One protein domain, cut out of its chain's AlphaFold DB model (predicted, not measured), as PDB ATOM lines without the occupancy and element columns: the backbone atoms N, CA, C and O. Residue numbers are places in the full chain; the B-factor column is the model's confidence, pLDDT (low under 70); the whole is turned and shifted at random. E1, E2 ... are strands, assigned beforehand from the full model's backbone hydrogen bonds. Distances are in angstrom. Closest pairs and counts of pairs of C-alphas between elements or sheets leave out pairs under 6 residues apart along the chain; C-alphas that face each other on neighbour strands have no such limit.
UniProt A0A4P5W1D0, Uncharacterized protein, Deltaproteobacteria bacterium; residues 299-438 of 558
ATOM      1  N   TYR A 299      74.418  50.179 106.652       47.28
ATOM      2  CA  TYR A 299      73.473  49.457 107.513       47.28
ATOM      3  C   TYR A 299      74.116  49.120 108.853       47.28
ATOM      4  O   TYR A 299      75.293  48.778 108.860       47.28
ATOM      5  N   PRO A 300      73.394  49.133 109.986       41.81
ATOM      6  CA  PRO A 300      73.950  48.687 111.261       41.81
ATOM      7  C   PRO A 300      74.400  47.218 111.177       41.81
ATOM      8  O   PRO A 300      73.576  46.311 111.049       41.81
ATOM      9  N   ALA A 301      75.714  46.986 111.257       43.12
ATOM     10  CA  ALA A 301      76.291  45.643 111.303       43.12
ATOM     11  C   ALA A 301      76.046  45.023 112.681       43.12
ATOM     12  O   ALA A 301      75.576  43.891 112.785       43.12
ATOM     13  N   VAL A 302      76.305  45.800 113.732       44.38
ATOM     14  CA  VAL A 302      76.110  45.448 115.141       44.38
ATOM     15  C   VAL A 302      75.699  46.723 115.889       44.38
ATOM     16  O   VAL A 302      76.097  47.823 115.500       44.38
ATOM     17  N   HIS A 303      74.904  46.618 116.960       40.50
ATOM     18  CA  HIS A 303      74.751  47.761 117.867       40.50
ATOM     19  C   HIS A 303      76.050  47.953 118.647       40.50
ATOM     20  O   HIS A 303      76.561  47.007 119.237       40.50
ATOM     21  N   ARG A 304      76.554  49.195 118.683       35.06
ATOM     22  CA  ARG A 304      77.835  49.551 119.327       35.06
ATOM     23  C   ARG A 304      77.912  49.203 120.817       35.06
ATOM     24  O   ARG A 304      79.008  49.158 121.364       35.06
ATOM     25  N   TYR A 305      76.765  48.974 121.449       40.19
ATOM     26  CA  TYR A 305      76.644  48.545 122.832       40.19
ATOM     27  C   TYR A 305      75.581  47.443 122.887       40.19
ATOM     28  O   TYR A 305      74.394  47.746 122.724       40.19
ATOM     29  N   PRO A 306      75.961  46.168 123.087       45.47
ATOM     30  CA  PRO A 306      75.023  45.186 123.589       45.47
ATOM     31  C   PRO A 306      74.720  45.567 125.038       45.47
ATOM     32  O   PRO A 306      75.375  45.120 125.976       45.47
ATOM     33  N   GLU A 307      73.721  46.427 125.228       47.38
ATOM     34  CA  GLU A 307      73.003  46.434 126.496       47.38
ATOM     35  C   GLU A 307      72.532  44.995 126.716       47.38
ATOM     36  O   GLU A 307      71.876  44.426 125.843       47.38
ATOM     37  N   THR A 308      72.915  44.400 127.839       47.34
ATOM     38  CA  THR A 308      72.447  43.093 128.297       47.34
ATOM     39  C   THR A 308      71.708  43.304 129.607       47.34
ATOM     40  O   THR A 308      72.096  44.144 130.424       47.34
ATOM     41  N   SER A 309      70.617  42.567 129.827       47.78
ATOM     42  CA  SER A 309      69.974  42.598 131.140       47.78
ATOM     43  C   SER A 309      70.973  42.130 132.207       47.78
ATOM     44  O   SER A 309      71.647  41.120 131.987       47.78
ATOM     45  N   PRO A 310      71.075  42.787 133.378       49.47
ATOM     46  CA  PRO A 310      71.997  42.367 134.437       49.47
ATOM     47  C   PRO A 310      71.695  40.964 134.999       49.47
ATOM     48  O   PRO A 310      72.535  40.400 135.700       49.47
ATOM     49  N   THR A 311      70.529  40.386 134.690       50.28
ATOM     50  CA  THR A 311      70.158  38.994 135.001       50.28
ATOM     51  C   THR A 311      70.314  38.029 133.815       50.28
ATOM     52  O   THR A 311      70.097  36.830 133.974       50.28
ATOM     53  N   ALA A 312      70.744  38.479 132.629       57.75
ATOM     54  CA  ALA A 312      70.940  37.610 131.467       57.75
ATOM     55  C   ALA A 312      72.148  36.668 131.655       57.75
ATOM     56  O   ALA A 312      73.311  37.043 131.479       57.75
ATOM     57  N   ARG A 313      71.883  35.398 131.983       67.00
ATOM     58  CA  ARG A 313      72.932  34.389 132.191       67.00
ATOM     59  C   ARG A 313      73.368  33.733 130.883       67.00
ATOM     60  O   ARG A 313      72.641  32.926 130.296       67.00
ATOM     61  N   CYS A 314      74.612  33.992 130.490       74.12
ATOM     62  CA  CYS A 314      75.311  33.147 129.529       74.12
ATOM     63  C   CYS A 314      75.570  31.761 130.138       74.12
ATOM     64  O   CYS A 314      76.020  31.645 131.281       74.12
ATOM     65  N   SER A 315      75.344  30.703 129.360       82.38
ATOM     66  CA  SER A 315      75.921  29.381 129.635       82.38
ATOM     67  C   SER A 315      76.495  28.794 128.352       82.38
ATOM     68  O   SER A 315      75.846  28.826 127.306       82.38
ATOM     69  N   ALA A 316      77.734  28.304 128.436       87.62
ATOM     70  CA  ALA A 316      78.472  27.755 127.305       87.62
ATOM     71  C   ALA A 316      77.761  26.521 126.732       87.62
ATOM     72  O   ALA A 316      77.101  25.782 127.466       87.62
ATOM     73  N   GLY A 317      77.919  26.289 125.433       90.75
ATOM     74  CA  GLY A 317      77.206  25.217 124.759       90.75
ATOM     75  C   GLY A 317      77.475  25.145 123.265       90.75
ATOM     76  O   GLY A 317      78.404  25.759 122.736       90.75
ATOM     77  N   ALA A 318      76.657  24.343 122.598       91.75
ATOM     78  CA  ALA A 318      76.630  24.217 121.151       91.75
ATOM     79  C   ALA A 318      75.203  23.931 120.676       91.75
ATOM     80  O   ALA A 318      74.391  23.358 121.416       91.75
ATOM     81  N   GLY A 319      74.906  24.310 119.437       89.50
ATOM     82  CA  GLY A 319      73.590  24.129 118.843       89.50
ATOM     83  C   GLY A 319      73.568  24.312 117.333       89.50
ATOM     84  O   GLY A 319      74.485  24.873 116.732       89.50
ATOM     85  N   THR A 320      72.473  23.851 116.741       88.31
ATOM     86  CA  THR A 320      72.091  24.101 115.357       88.31
ATOM     87  C   THR A 320      71.341  25.421 115.285       88.31
ATOM     88  O   THR A 320      70.349  25.637 115.987       88.31
ATOM     89  N   PHE A 321      71.795  26.289 114.393       86.69
ATOM     90  CA  PHE A 321      71.209  27.580 114.096       86.69
ATOM     91  C   PHE A 321      70.756  27.639 112.641       86.69
ATOM     92  O   PHE A 321      71.238  26.915 111.769       86.69
ATOM     93  N   ARG A 322      69.846  28.565 112.371       83.19
ATOM     94  CA  ARG A 322      69.475  29.010 111.033       83.19
ATOM     95  C   ARG A 322      69.963  30.441 110.869       83.19
ATOM     96  O   ARG A 322      69.517  31.322 111.595       83.19
ATOM     97  N   LEU A 323      70.865  30.688 109.923       82.88
ATOM     98  CA  LEU A 323      71.182  32.044 109.490       82.88
ATOM     99  C   LEU A 323      70.041  32.524 108.596       82.88
ATOM    100  O   LEU A 323      69.880  32.049 107.468       82.88
ATOM    101  N   VAL A 324      69.221  33.431 109.116       74.94
ATOM    102  CA  VAL A 324      68.013  33.905 108.439       74.94
ATOM    103  C   VAL A 324      68.230  35.325 107.921       74.94
ATOM    104  O   VAL A 324      68.699  36.168 108.690       74.94
ATOM    105  N   PRO A 325      67.872  35.632 106.658       73.19
ATOM    106  CA  PRO A 325      67.985  36.988 106.148       73.19
ATOM    107  C   PRO A 325      67.078  37.963 106.900       73.19
ATOM    108  O   PRO A 325      65.878  37.725 107.049       73.19
ATOM    109  N   ILE A 326      67.655  39.085 107.322       68.31
ATOM    110  CA  ILE A 326      66.925  40.250 107.834       68.31
ATOM    111  C   ILE A 326      66.819  41.366 106.791       68.31
ATOM    112  O   ILE A 326      65.866  42.134 106.838       68.31
ATOM    113  N   ARG A 327      67.765  41.430 105.844       71.19
ATOM    114  CA  ARG A 327      67.740  42.289 104.650       71.19
ATOM    115  C   ARG A 327      68.451  41.589 103.491       71.19
ATOM    116  O   ARG A 327      69.280  40.702 103.726       71.19
ATOM    117  N   ALA A 328      68.127  41.986 102.268       76.06
ATOM    118  CA  ALA A 328      68.808  41.552 101.057       76.06
ATOM    119  C   ALA A 328      68.895  42.712 100.058       76.06
ATOM    120  O   ALA A 328      68.020  43.577 100.067       76.06
ATOM    121  N   PHE A 329      69.950  42.721  99.249       74.88
ATOM    122  CA  PHE A 329      70.360  43.840  98.400       74.88
ATOM    123  C   PHE A 329      70.898  43.320  97.074       74.88
ATOM    124  O   PHE A 329      71.550  42.282  97.079       74.88
ATOM    125  N   ASP A 330      70.593  44.007  95.980       76.44
ATOM    126  CA  ASP A 330      70.978  43.641  94.612       76.44
ATOM    127  C   ASP A 330      71.024  44.953  93.797       76.44
ATOM    128  O   ASP A 330      70.135  45.250  93.000       76.44
ATOM    129  N   HIS A 331      71.980  45.817  94.153       66.25
ATOM    130  CA  HIS A 331      72.117  47.202  93.686       66.25
ATOM    131  C   HIS A 331      72.564  47.308  92.223       66.25
ATOM    132  O   HIS A 331      72.257  48.309  91.579       66.25
ATOM    133  N   ASP A 332      73.283  46.314  91.690       70.50
ATOM    134  CA  ASP A 332      73.716  46.297  90.282       70.50
ATOM    135  C   ASP A 332      72.753  45.537  89.342       70.50
ATOM    136  O   ASP A 332      73.056  45.354  88.161       70.50
ATOM    137  N   ASP A 333      71.596  45.106  89.865       77.12
ATOM    138  CA  ASP A 333      70.544  44.308  89.210       77.12
ATOM    139  C   ASP A 333      71.043  43.023  88.508       77.12
ATOM    140  O   ASP A 333      70.352  42.434  87.669       77.12
ATOM    141  N   ASN A 334      72.230  42.517  88.872       76.75
ATOM    142  CA  ASN A 334      72.813  41.328  88.242       76.75
ATOM    143  C   ASN A 334      72.100  40.008  88.639       76.75
ATOM    144  O   ASN A 334      72.401  38.946  88.082       76.75
ATOM    145  N   ARG A 335      71.111  40.081  89.549       80.88
ATOM    146  CA  ARG A 335      70.311  38.983  90.138       80.88
ATOM    147  C   ARG A 335      71.046  38.123  91.173       80.88
ATOM    148  O   ARG A 335      70.486  37.111  91.627       80.88
ATOM    149  N   LEU A 336      72.268  38.494  91.542       84.12
ATOM    150  CA  LEU A 336      72.996  37.988  92.699       84.12
ATOM    151  C   LEU A 336      72.915  39.030  93.810       84.12
ATOM    152  O   LEU A 336      73.566  40.066  93.782       84.12
ATOM    153  N   GLN A 337      72.160  38.685  94.839       83.94
ATOM    154  CA  GLN A 337      71.951  39.522  96.003       83.94
ATOM    155  C   GLN A 337      72.964  39.211  97.108       83.94
ATOM    156  O   GLN A 337      73.368  38.058  97.316       83.94
ATOM    157  N   THR A 338      73.275  40.223  97.908       83.25
ATOM    158  CA  THR A 338      73.915  40.064  99.212       83.25
ATOM    159  C   THR A 338      72.882  40.123 100.319       83.25
ATOM    160  O   THR A 338      71.984  40.964 100.334       83.25
ATOM    161  N   LYS A 339      72.997  39.208 101.282       81.50
ATOM    162  CA  LYS A 339      72.053  39.069 102.392       81.50
ATOM    163  C   LYS A 339      72.725  39.333 103.719       81.50
ATOM    164  O   LYS A 339      73.702  38.671 104.055       81.50
ATOM    165  N   ILE A 340      72.129  40.210 104.517       77.50
ATOM    166  CA  ILE A 340      72.467  40.337 105.933       77.50
ATOM    167  C   ILE A 340      71.639  39.296 106.691       77.50
ATOM    168  O   ILE A 340      70.406  39.328 106.656       77.50
ATOM    169  N   LEU A 341      72.315  38.357 107.351       78.06
ATOM    170  CA  LEU A 341      71.740  37.206 108.045       78.06
ATOM    171  C   LEU A 341      71.956  37.293 109.565       78.06
ATOM    172  O   LEU A 341      72.969  37.816 110.033       78.06
ATOM    173  N   ARG A 342      71.044  36.700 110.346       76.50
ATOM    174  CA  ARG A 342      71.197  36.536 111.804       76.50
ATOM    175  C   ARG A 342      71.013  35.087 112.270       76.50
ATOM    176  O   ARG A 342      70.166  34.398 111.701       76.50
ATOM    177  N   PRO A 343      71.779  34.628 113.281       78.69
ATOM    178  CA  PRO A 343      71.783  33.237 113.732       78.69
ATOM    179  C   PRO A 343      70.648  32.928 114.720       78.69
ATOM    180  O   PRO A 343      70.799  33.118 115.919       78.69
ATOM    181  N   VAL A 344      69.543  32.368 114.236       75.94
ATOM    182  CA  VAL A 344      68.418  31.878 115.056       75.94
ATOM    183  C   VAL A 344      68.722  30.497 115.635       75.94
ATOM    184  O   VAL A 344      69.014  29.587 114.862       75.94
ATOM    185  N   LEU A 345      68.600  30.295 116.954       77.06
ATOM    186  CA  LEU A 345      68.791  28.970 117.572       77.06
ATOM    187  C   LEU A 345      67.589  28.044 117.302       77.06
ATOM    188  O   LEU A 345      66.480  28.289 117.778       77.06
ATOM    189  N   VAL A 346      67.838  26.938 116.597       77.00
ATOM    190  CA  VAL A 346      66.842  25.888 116.319       77.00
ATOM    191  C   VAL A 346      66.814  24.845 117.430       77.00
ATOM    192  O   VAL A 346      65.749  24.493 117.924       77.00
ATOM    193  N   GLN A 347      67.987  24.356 117.830       80.12
ATOM    194  CA  GLN A 347      68.158  23.324 118.852       80.12
ATOM    195  C   GLN A 347      69.569  23.432 119.431       80.12
ATOM    196  O   GLN A 347      70.517  23.632 118.677       80.12
ATOM    197  N   GLY A 348      69.754  23.253 120.738       81.56
ATOM    198  CA  GLY A 348      71.097  23.273 121.314       81.56
ATOM    199  C   GLY A 348      71.149  23.043 122.816       81.56
ATOM    200  O   GLY A 348      70.188  22.597 123.438       81.56
ATOM    201  N   THR A 349      72.310  23.355 123.378       81.94
ATOM    202  CA  THR A 349      72.633  23.310 124.807       81.94
ATOM    203  C   THR A 349      73.159  24.671 125.249       81.94
ATOM    204  O   THR A 349      73.767  25.371 124.447       81.94
ATOM    205  N   GLY A 350      72.960  25.040 126.516       77.12
ATOM    206  CA  GLY A 350      73.384  26.340 127.042       77.12
ATOM    207  C   GLY A 350      72.448  27.497 126.668       77.12
ATOM    208  O   GLY A 350      71.318  27.292 126.231       77.12
ATOM    209  N   SER A 351      72.928  28.721 126.872       74.19
ATOM    210  CA  SER A 351      72.208  29.979 126.653       74.19
ATOM    211  C   SER A 351      73.176  30.976 126.028       74.19
ATOM    212  O   SER A 351      74.132  31.408 126.681       74.19
ATOM    213  N   LEU A 352      72.959  31.283 124.748       76.12
ATOM    214  CA  LEU A 352      73.759  32.234 123.982       76.12
ATOM    215  C   LEU A 352      73.321  33.667 124.325       76.12
ATOM    216  O   LEU A 352      72.169  34.030 124.096       76.12
ATOM    217  N   THR A 353      74.245  34.482 124.830       73.31
ATOM    218  CA  THR A 353      74.067  35.934 124.996       73.31
ATOM    219  C   THR A 353      74.852  36.698 123.931       73.31
ATOM    220  O   THR A 353      75.685  36.122 123.233       73.31
ATOM    221  N   ALA A 354      74.624  38.010 123.833       70.00
ATOM    222  CA  ALA A 354      75.390  38.910 122.967       70.00
ATOM    223  C   ALA A 354      76.914  38.733 123.097       70.00
ATOM    224  O   ALA A 354      77.608  38.615 122.090       70.00
ATOM    225  N   ASP A 355      77.396  38.655 124.341       71.69
ATOM    226  CA  ASP A 355      78.819  38.615 124.697       71.69
ATOM    227  C   ASP A 355      79.427  37.205 124.646       71.69
ATOM    228  O   ASP A 355      80.619  37.033 124.901       71.69
ATOM    229  N   ALA A 356      78.627  36.171 124.365       79.94
ATOM    230  CA  ALA A 356      79.135  34.811 124.235       79.94
ATOM    231  C   ALA A 356      80.164  34.748 123.097       79.94
ATOM    232  O   ALA A 356      79.885  35.182 121.980       79.94
ATOM    233  N   VAL A 357      81.347  34.201 123.365       86.81
ATOM    234  CA  VAL A 357      82.419  34.073 122.376       86.81
ATOM    235  C   VAL A 357      82.123  32.854 121.514       86.81
ATOM    236  O   VAL A 357      82.076  31.735 122.030       86.81
ATOM    237  N   ILE A 358      81.930  33.048 120.210       88.38
ATOM    238  CA  ILE A 358      81.736  31.937 119.275       88.38
ATOM    239  C   ILE A 358      83.094  31.282 119.016       88.38
ATOM    240  O   ILE A 358      84.047  31.936 118.601       88.38
ATOM    241  N   THR A 359      83.182  29.979 119.271       91.12
ATOM    242  CA  THR A 359      84.416  29.186 119.168       91.12
ATOM    243  C   THR A 359      84.409  28.206 117.997       91.12
ATOM    244  O   THR A 359      85.469  27.715 117.620       91.12
ATOM    245  N   ARG A 360      83.242  27.945 117.393       92.69
ATOM    246  CA  ARG A 360      83.086  27.140 116.170       92.69
ATOM    247  C   ARG A 360      81.939  27.665 115.318       92.69
ATOM    248  O   ARG A 360      80.890  28.000 115.865       92.69
ATOM    249  N   ILE A 361      82.117  27.638 113.997       93.31
ATOM    250  CA  ILE A 361      81.067  27.848 112.992       93.31
ATOM    251  C   ILE A 361      81.197  26.752 111.929       93.31
ATOM    252  O   ILE A 361      82.246  26.642 111.302       93.31
ATOM    253  N   ALA A 362      80.161  25.944 111.695       92.75
ATOM    254  CA  ALA A 362      80.191  24.879 110.685       92.75
ATOM    255  C   ALA A 362      78.923  24.893 109.803       92.75
ATOM    256  O   ALA A 362      77.840  24.559 110.291       92.75
ATOM    257  N   PRO A 363      79.010  25.282 108.514       91.25
ATOM    258  CA  PRO A 363      77.873  25.250 107.591       91.25
ATOM    259  C   PRO A 363      77.407  23.824 107.265       91.25
ATOM    260  O   PRO A 363      78.118  23.049 106.616       91.25
ATOM    261  N   LEU A 364      76.175  23.493 107.664       87.88
ATOM    262  CA  LEU A 364      75.608  22.152 107.488       87.88
ATOM    263  C   LEU A 364      75.267  21.855 106.021       87.88
ATOM    264  O   LEU A 364      75.458  20.734 105.553       87.88
ATOM    265  N   THR A 365      74.847  22.862 105.254       84.62
ATOM    266  CA  THR A 365      74.647  22.766 103.798       84.62
ATOM    267  C   THR A 365      75.738  23.501 103.031       84.62
ATOM    268  O   THR A 365      76.528  24.254 103.599       84.62
ATOM    269  N   GLU A 366      75.814  23.256 101.724       81.19
ATOM    270  CA  GLU A 366      76.703  24.016 100.852       81.19
ATOM    271  C   GLU A 366      76.248  25.475 100.790       81.19
ATOM    272  O   GLU A 366      75.050  25.766 100.750       81.19
ATOM    273  N   VAL A 367      77.210  26.394 100.839       80.94
ATOM    274  CA  VAL A 367      76.942  27.827 100.787       80.94
ATOM    275  C   VAL A 367      77.056  28.255  99.329       80.94
ATOM    276  O   VAL A 367      78.141  28.231  98.763       80.94
ATOM    277  N   ALA A 368      75.940  28.655  98.718       80.25
ATOM    278  CA  ALA A 368      75.873  29.041  97.302       80.25
ATOM    279  C   ALA A 368      76.528  30.408  96.977       80.25
ATOM    280  O   ALA A 368      76.211  31.014  95.959       80.25
ATOM    281  N   GLY A 369      77.378  30.920  97.867       84.50
ATOM    282  CA  GLY A 369      77.974  32.253  97.839       84.50
ATOM    283  C   GLY A 369      78.989  32.399  98.974       84.50
ATOM    284  O   GLY A 369      79.304  31.425  99.664       84.50
ATOM    285  N   ARG A 370      79.508  33.607  99.204       87.44
ATOM    286  CA  ARG A 370      80.506  33.835 100.262       87.44
ATOM    287  C   ARG A 370      79.825  34.190 101.578       87.44
ATOM    288  O   ARG A 370      79.263  35.272 101.702       87.44
ATOM    289  N   LEU A 371      79.905  33.300 102.568       90.00
ATOM    290  CA  LEU A 371      79.486  33.602 103.935       90.00
ATOM    291  C   LEU A 371      80.637  34.253 104.710       90.00
ATOM    292  O   LEU A 371      81.731  33.699 104.796       90.00
ATOM    293  N   SER A 372      80.362  35.395 105.323       88.25
ATOM    294  CA  SER A 372      81.291  36.162 106.148       88.25
ATOM    295  C   SER A 372      80.635  36.510 107.485       88.25
ATOM    296  O   SER A 372      79.458  36.862 107.526       88.25
ATOM    297  N   ALA A 373      81.380  36.431 108.581       86.25
ATOM    298  CA  ALA A 373      80.987  36.982 109.871       86.25
ATOM    299  C   ALA A 373      81.526  38.417 109.973       86.25
ATOM    300  O   ALA A 373      82.714  38.661 109.732       86.25
ATOM    301  N   LEU A 374      80.650  39.369 110.296       78.69
ATOM    302  CA  LEU A 374      81.050  40.754 110.515       78.69
ATOM    303  C   LEU A 374      81.642  40.937 111.909       78.69
ATOM    304  O   LEU A 374      81.261  40.266 112.871       78.69
ATOM    305  N   ARG A 375      82.536  41.914 112.015       67.81
ATOM    306  CA  ARG A 375      83.123  42.328 113.283       67.81
ATOM    307  C   ARG A 375      82.067  42.767 114.284       67.81
ATOM    308  O   ARG A 375      81.238  43.623 113.981       67.81
ATOM    309  N   SER A 376      82.166  42.221 115.492       60.78
ATOM    310  CA  SER A 376      81.340  42.569 116.653       60.78
ATOM    311  C   SER A 376      81.430  44.059 117.023       60.78
ATOM    312  O   SER A 376      80.454  44.627 117.505       60.78
ATOM    313  N   ASP A 377      82.561  44.712 116.738       54.78
ATOM    314  CA  ASP A 377      82.796  46.144 116.947       54.78
ATOM    315  C   ASP A 377      82.585  47.019 115.693       54.78
ATOM    316  O   ASP A 377      82.657  48.247 115.787       54.78
ATOM    317  N   ALA A 378      82.287  46.436 114.522       52.31
ATOM    318  CA  ALA A 378      81.961  47.220 113.333       52.31
ATOM    319  C   ALA A 378      80.550  47.826 113.474       52.31
ATOM    320  O   ALA A 378      79.561  47.096 113.554       52.31
ATOM    321  N   PRO A 379      80.409  49.165 113.467       46.53
ATOM    322  CA  PRO A 379      79.124  49.800 113.739       46.53
ATOM    323  C   PRO A 379      78.167  49.729 112.548       46.53
ATOM    324  O   PRO A 379      76.950  49.770 112.725       46.53
ATOM    325  N   ARG A 380      78.706  49.661 111.328       54.00
ATOM    326  CA  ARG A 380      77.947  49.543 110.086       54.00
ATOM    327  C   ARG A 380      78.656  48.599 109.119       54.00
ATOM    328  O   ARG A 380      79.883  48.587 109.069       54.00
ATOM    329  N   ALA A 381      77.867  47.840 108.367       57.22
ATOM    330  CA  ALA A 381      78.282  47.211 107.127       57.22
ATOM    331  C   ALA A 381      78.072  48.254 106.030       57.22
ATOM    332  O   ALA A 381      76.964  48.777 105.882       57.22
ATOM    333  N   LEU A 382      79.135  48.572 105.302       60.88
ATOM    334  CA  LEU A 382      79.047  49.362 104.079       60.88
ATOM    335  C   LEU A 382      79.004  48.381 102.915       60.88
ATOM    336  O   LEU A 382      79.905  47.543 102.809       60.88
ATOM    337  N   LEU A 383      77.969  48.460 102.081       62.75
ATOM    338  CA  LEU A 383      77.941  47.728 100.817       62.75
ATOM    339  C   LEU A 383      78.418  48.645  99.689       62.75
ATOM    340  O   LEU A 383      78.091  49.831  99.670       62.75
ATOM    341  N   ASP A 384      79.234  48.103  98.788       61.81
ATOM    342  CA  ASP A 384      79.612  48.769  97.545       61.81
ATOM    343  C   ASP A 384      78.529  48.597  96.465       61.81
ATOM    344  O   ASP A 384      77.566  47.843  96.623       61.81
ATOM    345  N   SER A 385      78.706  49.277  95.333       64.31
ATOM    346  CA  SER A 385      77.796  49.219  94.182       64.31
ATOM    347  C   SER A 385      77.792  47.881  93.423       64.31
ATOM    348  O   SER A 385      77.263  47.815  92.320       64.31
ATOM    349  N   ARG A 386      78.399  46.823  93.977       66.00
ATOM    350  CA  ARG A 386      78.352  45.427  93.499       66.00
ATOM    351  C   ARG A 386      77.854  44.481  94.596       66.00
ATOM    352  O   ARG A 386      78.195  43.294  94.602       66.00
ATOM    353  N   ASP A 387      77.139  45.043  95.570       67.62
ATOM    354  CA  ASP A 387      76.582  44.377  96.743       67.62
ATOM    355  C   ASP A 387      77.608  43.764  97.704       67.62
ATOM    356  O   ASP A 387      77.246  42.955  98.558       67.62
ATOM    357  N   ARG A 388      78.895  44.118  97.631       74.88
ATOM    358  CA  ARG A 388      79.930  43.510  98.488       74.88
ATOM    359  C   ARG A 388      80.218  44.346  99.714       74.88
ATOM    360  O   ARG A 388      80.105  45.565  99.679       74.88
ATOM    361  N   VAL A 389      80.673  43.705 100.789       72.75
ATOM    362  CA  VAL A 389      81.177  44.424 101.967       72.75
ATOM    363  C   VAL A 389      82.399  45.253 101.554       72.75
ATOM    364  O   VAL A 389      83.482  44.715 101.314       72.75
ATOM    365  N   GLN A 390      82.216  46.573 101.478       66.06
ATOM    366  CA  GLN A 390      83.149  47.532 100.878       66.06
ATOM    367  C   GLN A 390      84.531  47.503 101.545       66.06
ATOM    368  O   GLN A 390      85.561  47.708 100.902       66.06
ATOM    369  N   GLN A 391      84.563  47.262 102.858       65.06
ATOM    370  CA  GLN A 391      85.782  47.264 103.655       65.06
ATOM    371  C   GLN A 391      86.056  45.868 104.209       65.06
ATOM    372  O   GLN A 391      85.372  45.405 105.120       65.06
ATOM    373  N   ALA A 392      87.127  45.226 103.736       63.22
ATOM    374  CA  ALA A 392      87.572  43.932 104.262       63.22
ATOM    375  C   ALA A 392      87.839  43.961 105.781       63.22
ATOM    376  O   ALA A 392      87.680  42.947 106.449       63.22
ATOM    377  N   SER A 393      88.171  45.128 106.345       63.00
ATOM    378  CA  SER A 393      88.328  45.348 107.787       63.00
ATOM    379  C   SER A 393      87.033  45.247 108.603       63.00
ATOM    380  O   SER A 393      87.132  45.205 109.826       63.00
ATOM    381  N   GLN A 394      85.850  45.210 107.970       67.44
ATOM    382  CA  GLN A 394      84.550  44.959 108.616       67.44
ATOM    383  C   GLN A 394      84.220  43.458 108.714       67.44
ATOM    384  O   GLN A 394      83.347  43.076 109.493       67.44
ATOM    385  N   VAL A 395      84.921  42.605 107.960       72.81
ATOM    386  CA  VAL A 395      84.802  41.142 108.019       72.81
ATOM    387  C   VAL A 395      85.879  40.604 108.957       72.81
ATOM    388  O   VAL A 395      87.063  40.742 108.662       72.81
ATOM    389  N   THR A 396      85.501  39.962 110.064       74.44
ATOM    390  CA  THR A 396      86.486  39.254 110.905       74.44
ATOM    391  C   THR A 396      86.826  37.884 110.350       74.44
ATOM    392  O   THR A 396      87.946  37.410 110.510       74.44
ATOM    393  N   LEU A 397      85.861  37.228 109.704       83.81
ATOM    394  CA  LEU A 397      85.989  35.831 109.317       83.81
ATOM    395  C   LEU A 397      85.214  35.554 108.031       83.81
ATOM    396  O   LEU A 397      84.027  35.854 107.950       83.81
ATOM    397  N   THR A 398      85.852  34.939 107.036       86.12
ATOM    398  CA  THR A 398      85.115  34.219 105.983       86.12
ATOM    399  C   THR A 398      84.847  32.810 106.503       86.12
ATOM    400  O   THR A 398      85.757  32.171 107.025       86.12
ATOM    401  N   VAL A 399      83.600  32.354 106.426       85.25
ATOM    402  CA  VAL A 399      83.186  31.043 106.935       85.25
ATOM    403  C   VAL A 399      83.337  30.016 105.819       85.25
ATOM    404  O   VAL A 399      82.637  30.062 104.807       85.25
ATOM    405  N   GLU A 400      84.246  29.075 106.028       82.94
ATOM    406  CA  GLU A 400      84.593  28.003 105.103       82.94
ATOM    407  C   GLU A 400      84.074  26.641 105.597       82.94
ATOM    408  O   GLU A 400      83.686  26.460 106.757       82.94
ATOM    409  N   ARG A 401      84.045  25.661 104.687       77.38
ATOM    410  CA  ARG A 401      83.695  24.265 104.984       77.38
ATOM    411  C   ARG A 401      84.956  23.424 105.238       77.38
ATOM    412  O   ARG A 401      85.980  23.682 104.613       77.38
ATOM    413  N   PRO A 402      84.876  22.362 106.063       78.75
ATOM    414  CA  PRO A 402      83.682  21.885 106.773       78.75
ATOM    415  C   PRO A 402      83.368  22.682 108.048       78.75
ATOM    416  O   PRO A 402      82.225  22.699 108.495       78.75
ATOM    417  N   GLU A 403      84.374  23.341 108.614       86.38
ATOM    418  CA  GLU A 403      84.343  24.008 109.910       86.38
ATOM    419  C   GLU A 403      85.289  25.209 109.863       86.38
ATOM    420  O   GLU A 403      86.373  25.133 109.286       86.38
ATOM    421  N   THR A 404      84.891  26.303 110.503       88.88
ATOM    422  CA  THR A 404      85.732  27.472 110.749       88.88
ATOM    423  C   THR A 404      85.850  27.703 112.252       88.88
ATOM    424  O   THR A 404      84.852  27.671 112.977       88.88
ATOM    425  N   LEU A 405      87.071  27.963 112.719       90.25
ATOM    426  CA  LEU A 405      87.386  28.278 114.111       90.25
ATOM    427  C   LEU A 405      87.712  29.778 114.219       90.25
ATOM    428  O   LEU A 405      88.792  30.180 113.780       90.25
ATOM    429  N   PRO A 406      86.807  30.621 114.755       85.50
ATOM    430  CA  PRO A 406      87.097  32.032 114.988       85.50
ATOM    431  C   PRO A 406      88.243  32.211 115.989       85.50
ATOM    432  O   PRO A 406      88.397  31.418 116.924       85.50
ATOM    433  N   VAL A 407      89.005  33.299 115.858       80.38
ATOM    434  CA  VAL A 407      89.881  33.741 116.949       80.38
ATOM    435  C   VAL A 407      88.987  34.201 118.115       80.38
ATOM    436  O   VAL A 407      87.986  34.883 117.879       80.38
ATOM    437  N   PRO A 408      89.278  33.838 119.380       74.69
ATOM    438  CA  PRO A 408      88.433  34.226 120.506       74.69
ATOM    439  C   PRO A 408      88.259  35.749 120.624       74.69
ATOM    440  O   PRO A 408      89.225  36.468 120.868       74.69
ATOM    441  N   GLY A 409      87.015  36.219 120.488       68.00
ATOM    442  CA  GLY A 409      86.629  37.637 120.525       68.00
ATOM    443  C   GLY A 409      86.217  38.221 119.166       68.00
ATOM    444  O   GLY A 409      85.420  39.157 119.135       68.00
ATOM    445  N   ASP A 410      86.669  37.628 118.057       74.38
ATOM    446  CA  ASP A 410      86.402  38.110 116.689       74.38
ATOM    447  C   ASP A 410      84.944  37.913 116.243       74.38
ATOM    448  O   ASP A 410      84.438  38.636 115.377       74.38
ATOM    449  N   VAL A 411      84.282  36.908 116.823       81.12
ATOM    450  CA  VAL A 411      82.879  36.560 116.589       81.12
ATOM    451  C   VAL A 411      82.199  36.335 117.938       81.12
ATOM    452  O   VAL A 411      82.660  35.543 118.766       81.12
ATOM    453  N   THR A 412      81.085  37.025 118.152       79.69
ATOM    454  CA  THR A 412      80.285  36.991 119.381       79.69
ATOM    455  C   THR A 412      78.856  36.526 119.084       79.69
ATOM    456  O   THR A 412      78.447  36.436 117.925       79.69
ATOM    457  N   GLY A 413      78.055  36.227 120.107       73.56
ATOM    458  CA  GLY A 413      76.643  35.857 119.934       73.56
ATOM    459  C   GLY A 413      75.782  36.967 119.313       73.56
ATOM    460  O   GLY A 413      74.709  36.690 118.781       73.56
ATOM    461  N   SER A 414      76.259  38.216 119.332       70.94
ATOM    462  CA  SER A 414      75.685  39.357 118.608       70.94
ATOM    463  C   SER A 414      76.134  39.494 117.145       70.94
ATOM    464  O   SER A 414      75.584  40.343 116.440       70.94
ATOM    465  N   THR A 415      77.097  38.696 116.665       78.19
ATOM    466  CA  THR A 415      77.653  38.844 115.314       78.19
ATOM    467  C   THR A 415      76.603  38.613 114.225       78.19
ATOM    468  O   THR A 415      75.967  37.562 114.117       78.19
ATOM    469  N   THR A 416      76.482  39.614 113.358       78.69
ATOM    470  CA  THR A 416      75.741  39.540 112.102       78.69
ATOM    471  C   THR A 416      76.582  38.844 111.031       78.69
ATOM    472  O   THR A 416      77.786  39.075 110.914       78.69
ATOM    473  N   PHE A 417      75.937  38.024 110.208       84.88
ATOM    474  CA  PHE A 417      76.566  37.365 109.068       84.88
ATOM    475  C   PHE A 417      76.164  38.060 107.765       84.88
ATOM    476  O   PHE A 417      75.064  38.599 107.655       84.88
ATOM    477  N   VAL A 418      77.030  38.013 106.759       86.56
ATOM    478  CA  VAL A 418      76.744  38.468 105.396       86.56
ATOM    479  C   VAL A 418      76.972  37.310 104.440       86.56
ATOM    480  O   VAL A 418      77.990  36.630 104.524       86.56
ATOM    481  N   LEU A 419      76.016  37.072 103.550       88.12
ATOM    482  CA  LEU A 419      76.091  36.066 102.499       88.12
ATOM    483  C   LEU A 419      76.052  36.774 101.146       88.12
ATOM    484  O   LEU A 419      74.991  37.230 100.725       88.12
ATOM    485  N   GLU A 420      77.215  36.891 100.514       87.88
ATOM    486  CA  GLU A 420      77.427  37.646  99.276       87.88
ATOM    487  C   GLU A 420      77.230  36.771  98.030       87.88
ATOM    488  O   GLU A 420      77.650  35.607  98.006       87.88
ATOM    489  N   GLY A 421      76.663  37.357  96.972       85.31
ATOM    490  CA  GLY A 421      76.638  36.767  95.630       85.31
ATOM    491  C   GLY A 421      75.716  35.555  95.463       85.31
ATOM    492  O   GLY A 421      76.053  34.645  94.708       85.31
ATOM    493  N   VAL A 422      74.576  35.511  96.162       85.88
ATOM    494  CA  VAL A 422      73.600  34.411  96.050       85.88
ATOM    495  C   VAL A 422      72.405  34.797  95.171       85.88
ATOM    496  O   VAL A 422      71.959  35.934  95.245       85.88
ATOM    497  N   PRO A 423      71.802  33.882  94.389       83.38
ATOM    498  CA  PRO A 423      70.668  34.222  93.524       83.38
ATOM    499  C   PRO A 423      69.468  34.858  94.252       83.38
ATOM    500  O   PRO A 423      69.180  34.524  95.412       83.38
ATOM    501  N   ARG A 424      68.709  35.718  93.553       74.25
ATOM    502  CA  ARG A 424      67.393  36.226  93.999       74.25
ATOM    503  C   ARG A 424      66.441  35.076  94.371       74.25
ATOM    504  O   ARG A 424      65.891  34.377  93.531       74.25
ATOM    505  N   SER A 425      66.270  34.875  95.676       65.69
ATOM    506  CA  SER A 425      65.409  33.882  96.324       65.69
ATOM    507  C   SER A 425      64.986  34.393  97.712       65.69
ATOM    508  O   SER A 425      65.854  34.852  98.466       65.69
ATOM    509  N   PRO A 426      63.699  34.299  98.101       51.03
ATOM    510  CA  PRO A 426      63.200  34.816  99.384       51.03
ATOM    511  C   PRO A 426      63.591  33.955 100.604       51.03
ATOM    512  O   PRO A 426      63.534  34.420 101.750       51.03
ATOM    513  N   ALA A 427      63.999  32.702 100.373       50.66
ATOM    514  CA  ALA A 427      64.005  31.643 101.386       50.66
ATOM    515  C   ALA A 427      65.388  31.038 101.701       50.66
ATOM    516  O   ALA A 427      65.447  29.980 102.320       50.66
ATOM    517  N   SER A 428      66.500  31.677 101.309       58.72
ATOM    518  CA  SER A 428      67.860  31.200 101.643       58.72
ATOM    519  C   SER A 428      68.156  31.326 103.143       58.72
ATOM    520  O   SER A 428      68.798  32.274 103.591       58.72
ATOM    521  N   VAL A 429      67.656  30.365 103.911       71.25
ATOM    522  CA  VAL A 429      67.999  30.130 105.308       71.25
ATOM    523  C   VAL A 429      69.141  29.123 105.326       71.25
ATOM    524  O   VAL A 429      68.967  27.999 104.859       71.25
ATOM    525  N   LEU A 430      70.304  29.514 105.845       82.75
ATOM    526  CA  LEU A 430      71.471  28.633 105.879       82.75
ATOM    527  C   LEU A 430      71.585  27.953 107.255       82.75
ATOM    528  O   LEU A 430      71.805  28.650 108.247       82.75
ATOM    529  N   PRO A 431      71.452  26.620 107.359       87.75
ATOM    530  CA  PRO A 431      71.708  25.907 108.603       87.75
ATOM    531  C   PRO A 431      73.212  25.880 108.919       87.75
ATOM    532  O   PRO A 431      74.036  25.497 108.083       87.75
ATOM    533  N   VAL A 432      73.571  26.259 110.143       90.56
ATOM    534  CA  VAL A 432      74.948  26.249 110.659       90.56
ATOM    535  C   VAL A 432      74.966  25.668 112.070       90.56
ATOM    536  O   VAL A 432      74.041  25.900 112.843       90.56
ATOM    537  N   GLU A 433      76.012  24.948 112.446       93.06
ATOM    538  CA  GLU A 433      76.307  24.704 113.859       93.06
ATOM    539  C   GLU A 433      77.172  25.830 114.415       93.06
ATOM    540  O   GLU A 433      78.168  26.210 113.792       93.06
ATOM    541  N   LEU A 434      76.831  26.306 115.613       92.00
ATOM    542  CA  LEU A 434      77.682  27.188 116.407       92.00
ATOM    543  C   LEU A 434      78.030  26.504 117.732       92.00
ATOM    544  O   LEU A 434      77.172  25.880 118.363       92.00
ATOM    545  N   ALA A 435      79.272  26.671 118.181       93.19
ATOM    546  CA  ALA A 435      79.666  26.426 119.567       93.19
ATOM    547  C   ALA A 435      80.146  27.735 120.194       93.19
ATOM    548  O   ALA A 435      80.731  28.572 119.503       93.19
ATOM    549  N   TRP A 436      79.893  27.917 121.488       91.19
ATOM    550  CA  TRP A 436      80.242  29.141 122.199       91.19
ATOM    551  C   TRP A 436      80.685  28.889 123.636       91.19
ATOM    552  O   TRP A 436      80.249  27.953 124.314       91.19
ATOM    553  N   THR A 437      81.530  29.789 124.122       90.25
ATOM    554  CA  THR A 437      81.924  29.894 125.525       90.25
ATOM    555  C   THR A 437      81.452  31.224 126.099       90.25
ATOM    556  O   THR A 437      81.269  32.210 125.388       90.25
ATOM    557  N   CYS A 438      81.235  31.261 127.409       83.75
ATOM    558  CA  CYS A 438      80.952  32.518 128.092       83.75
ATOM    559  C   CYS A 438      82.262  33.221 128.459       83.75
ATOM    560  O   CYS A 438      83.223  32.536 128.830       83.75
TER     561      CYS A 438
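This is residues 299 to 438 of the 558 residues of an uncharacterized protein of Deltaproteobacteria bacterium (UniProt A0A4P5W1D0). One sheet of seven strands curls back on itself like part of a barrel, left open between its edge strands E3 and E5. The long bent hairpin of E1 and E2 runs the length of it, with E3 and E7 on one side of E1, partly face to face with E2, E6, E4 and E5 on the other. The printed part has 140 residues with no named helix and seven named strands, E1 to E7 along the chain; across the sheet the order is E3, E7, E1, E2, E6, E4, E5, antiparallel throughout. The class is all strand, though under half of the residues, 57 of 140, are in named elements. The whole is compact, with a radius of gyration of the C-alphas of 14.5 A and spans of 45 by 30 by 24 A.

E1, residues 317 to 329, and E2, residues 336 to 348, form an antiparallel hairpin at 154 degrees, with N 322 and O 344 2.8 A apart, within hydrogen-bond range. E1 bends by 60 degrees at residue 320, and E2 by 59 degrees at residue 340. On the other side of E1 from E2 is E7, residues 430 to 437, antiparallel at 131 degrees, with N 321 and O 432 at 2.8 A. The edge strand E3, residues 357 to 363, is antiparallel to E7 at 154 degrees, with N 359 and O 435 at 2.8 A. E6, residues 417 to 423, is antiparallel to E2 at 128 degrees, with N 341 and O 417 at 2.8 A. E4, residues 370 to 374, is antiparallel to E6 at 157 degrees, with N 372 and O 418 at 2.8 A. The other edge strand, E5, residues 395 to 398, makes a hairpin with E4, with N 373 and O 397 at 2.8 A. This strongly twisted sheet is a folded sheet, bent back into two leaves: E3 and E7 face E2, E6, E4 and E5, with E1 as the hinge. E3 and E5 are apart.

E1 begins at C-alpha 317 (77.206, 25.217, 124.759) and is 33.0 A long; E2 is 32.2 A. E3 is 17.8 A, E4 12.4 A, E5 7.2 A and E6 16.9 A. E7 is 22.3 A and ends at C-alpha 437 (81.924, 29.894, 125.525).

The outline is elongated, only just, and the C-alphas farthest apart, those of Thr 311 and Asn 334, are 46.9 A from each other. The printed part has no cut. The links E4 to E5, 20 residues, and E5 to E6, 18 residues, are long; residues 299 to 316 also hold no named element. The mean pLDDT of the printed part is 74.5, and 40 residues are under 70, among them 299 to 313 and 375 to 387.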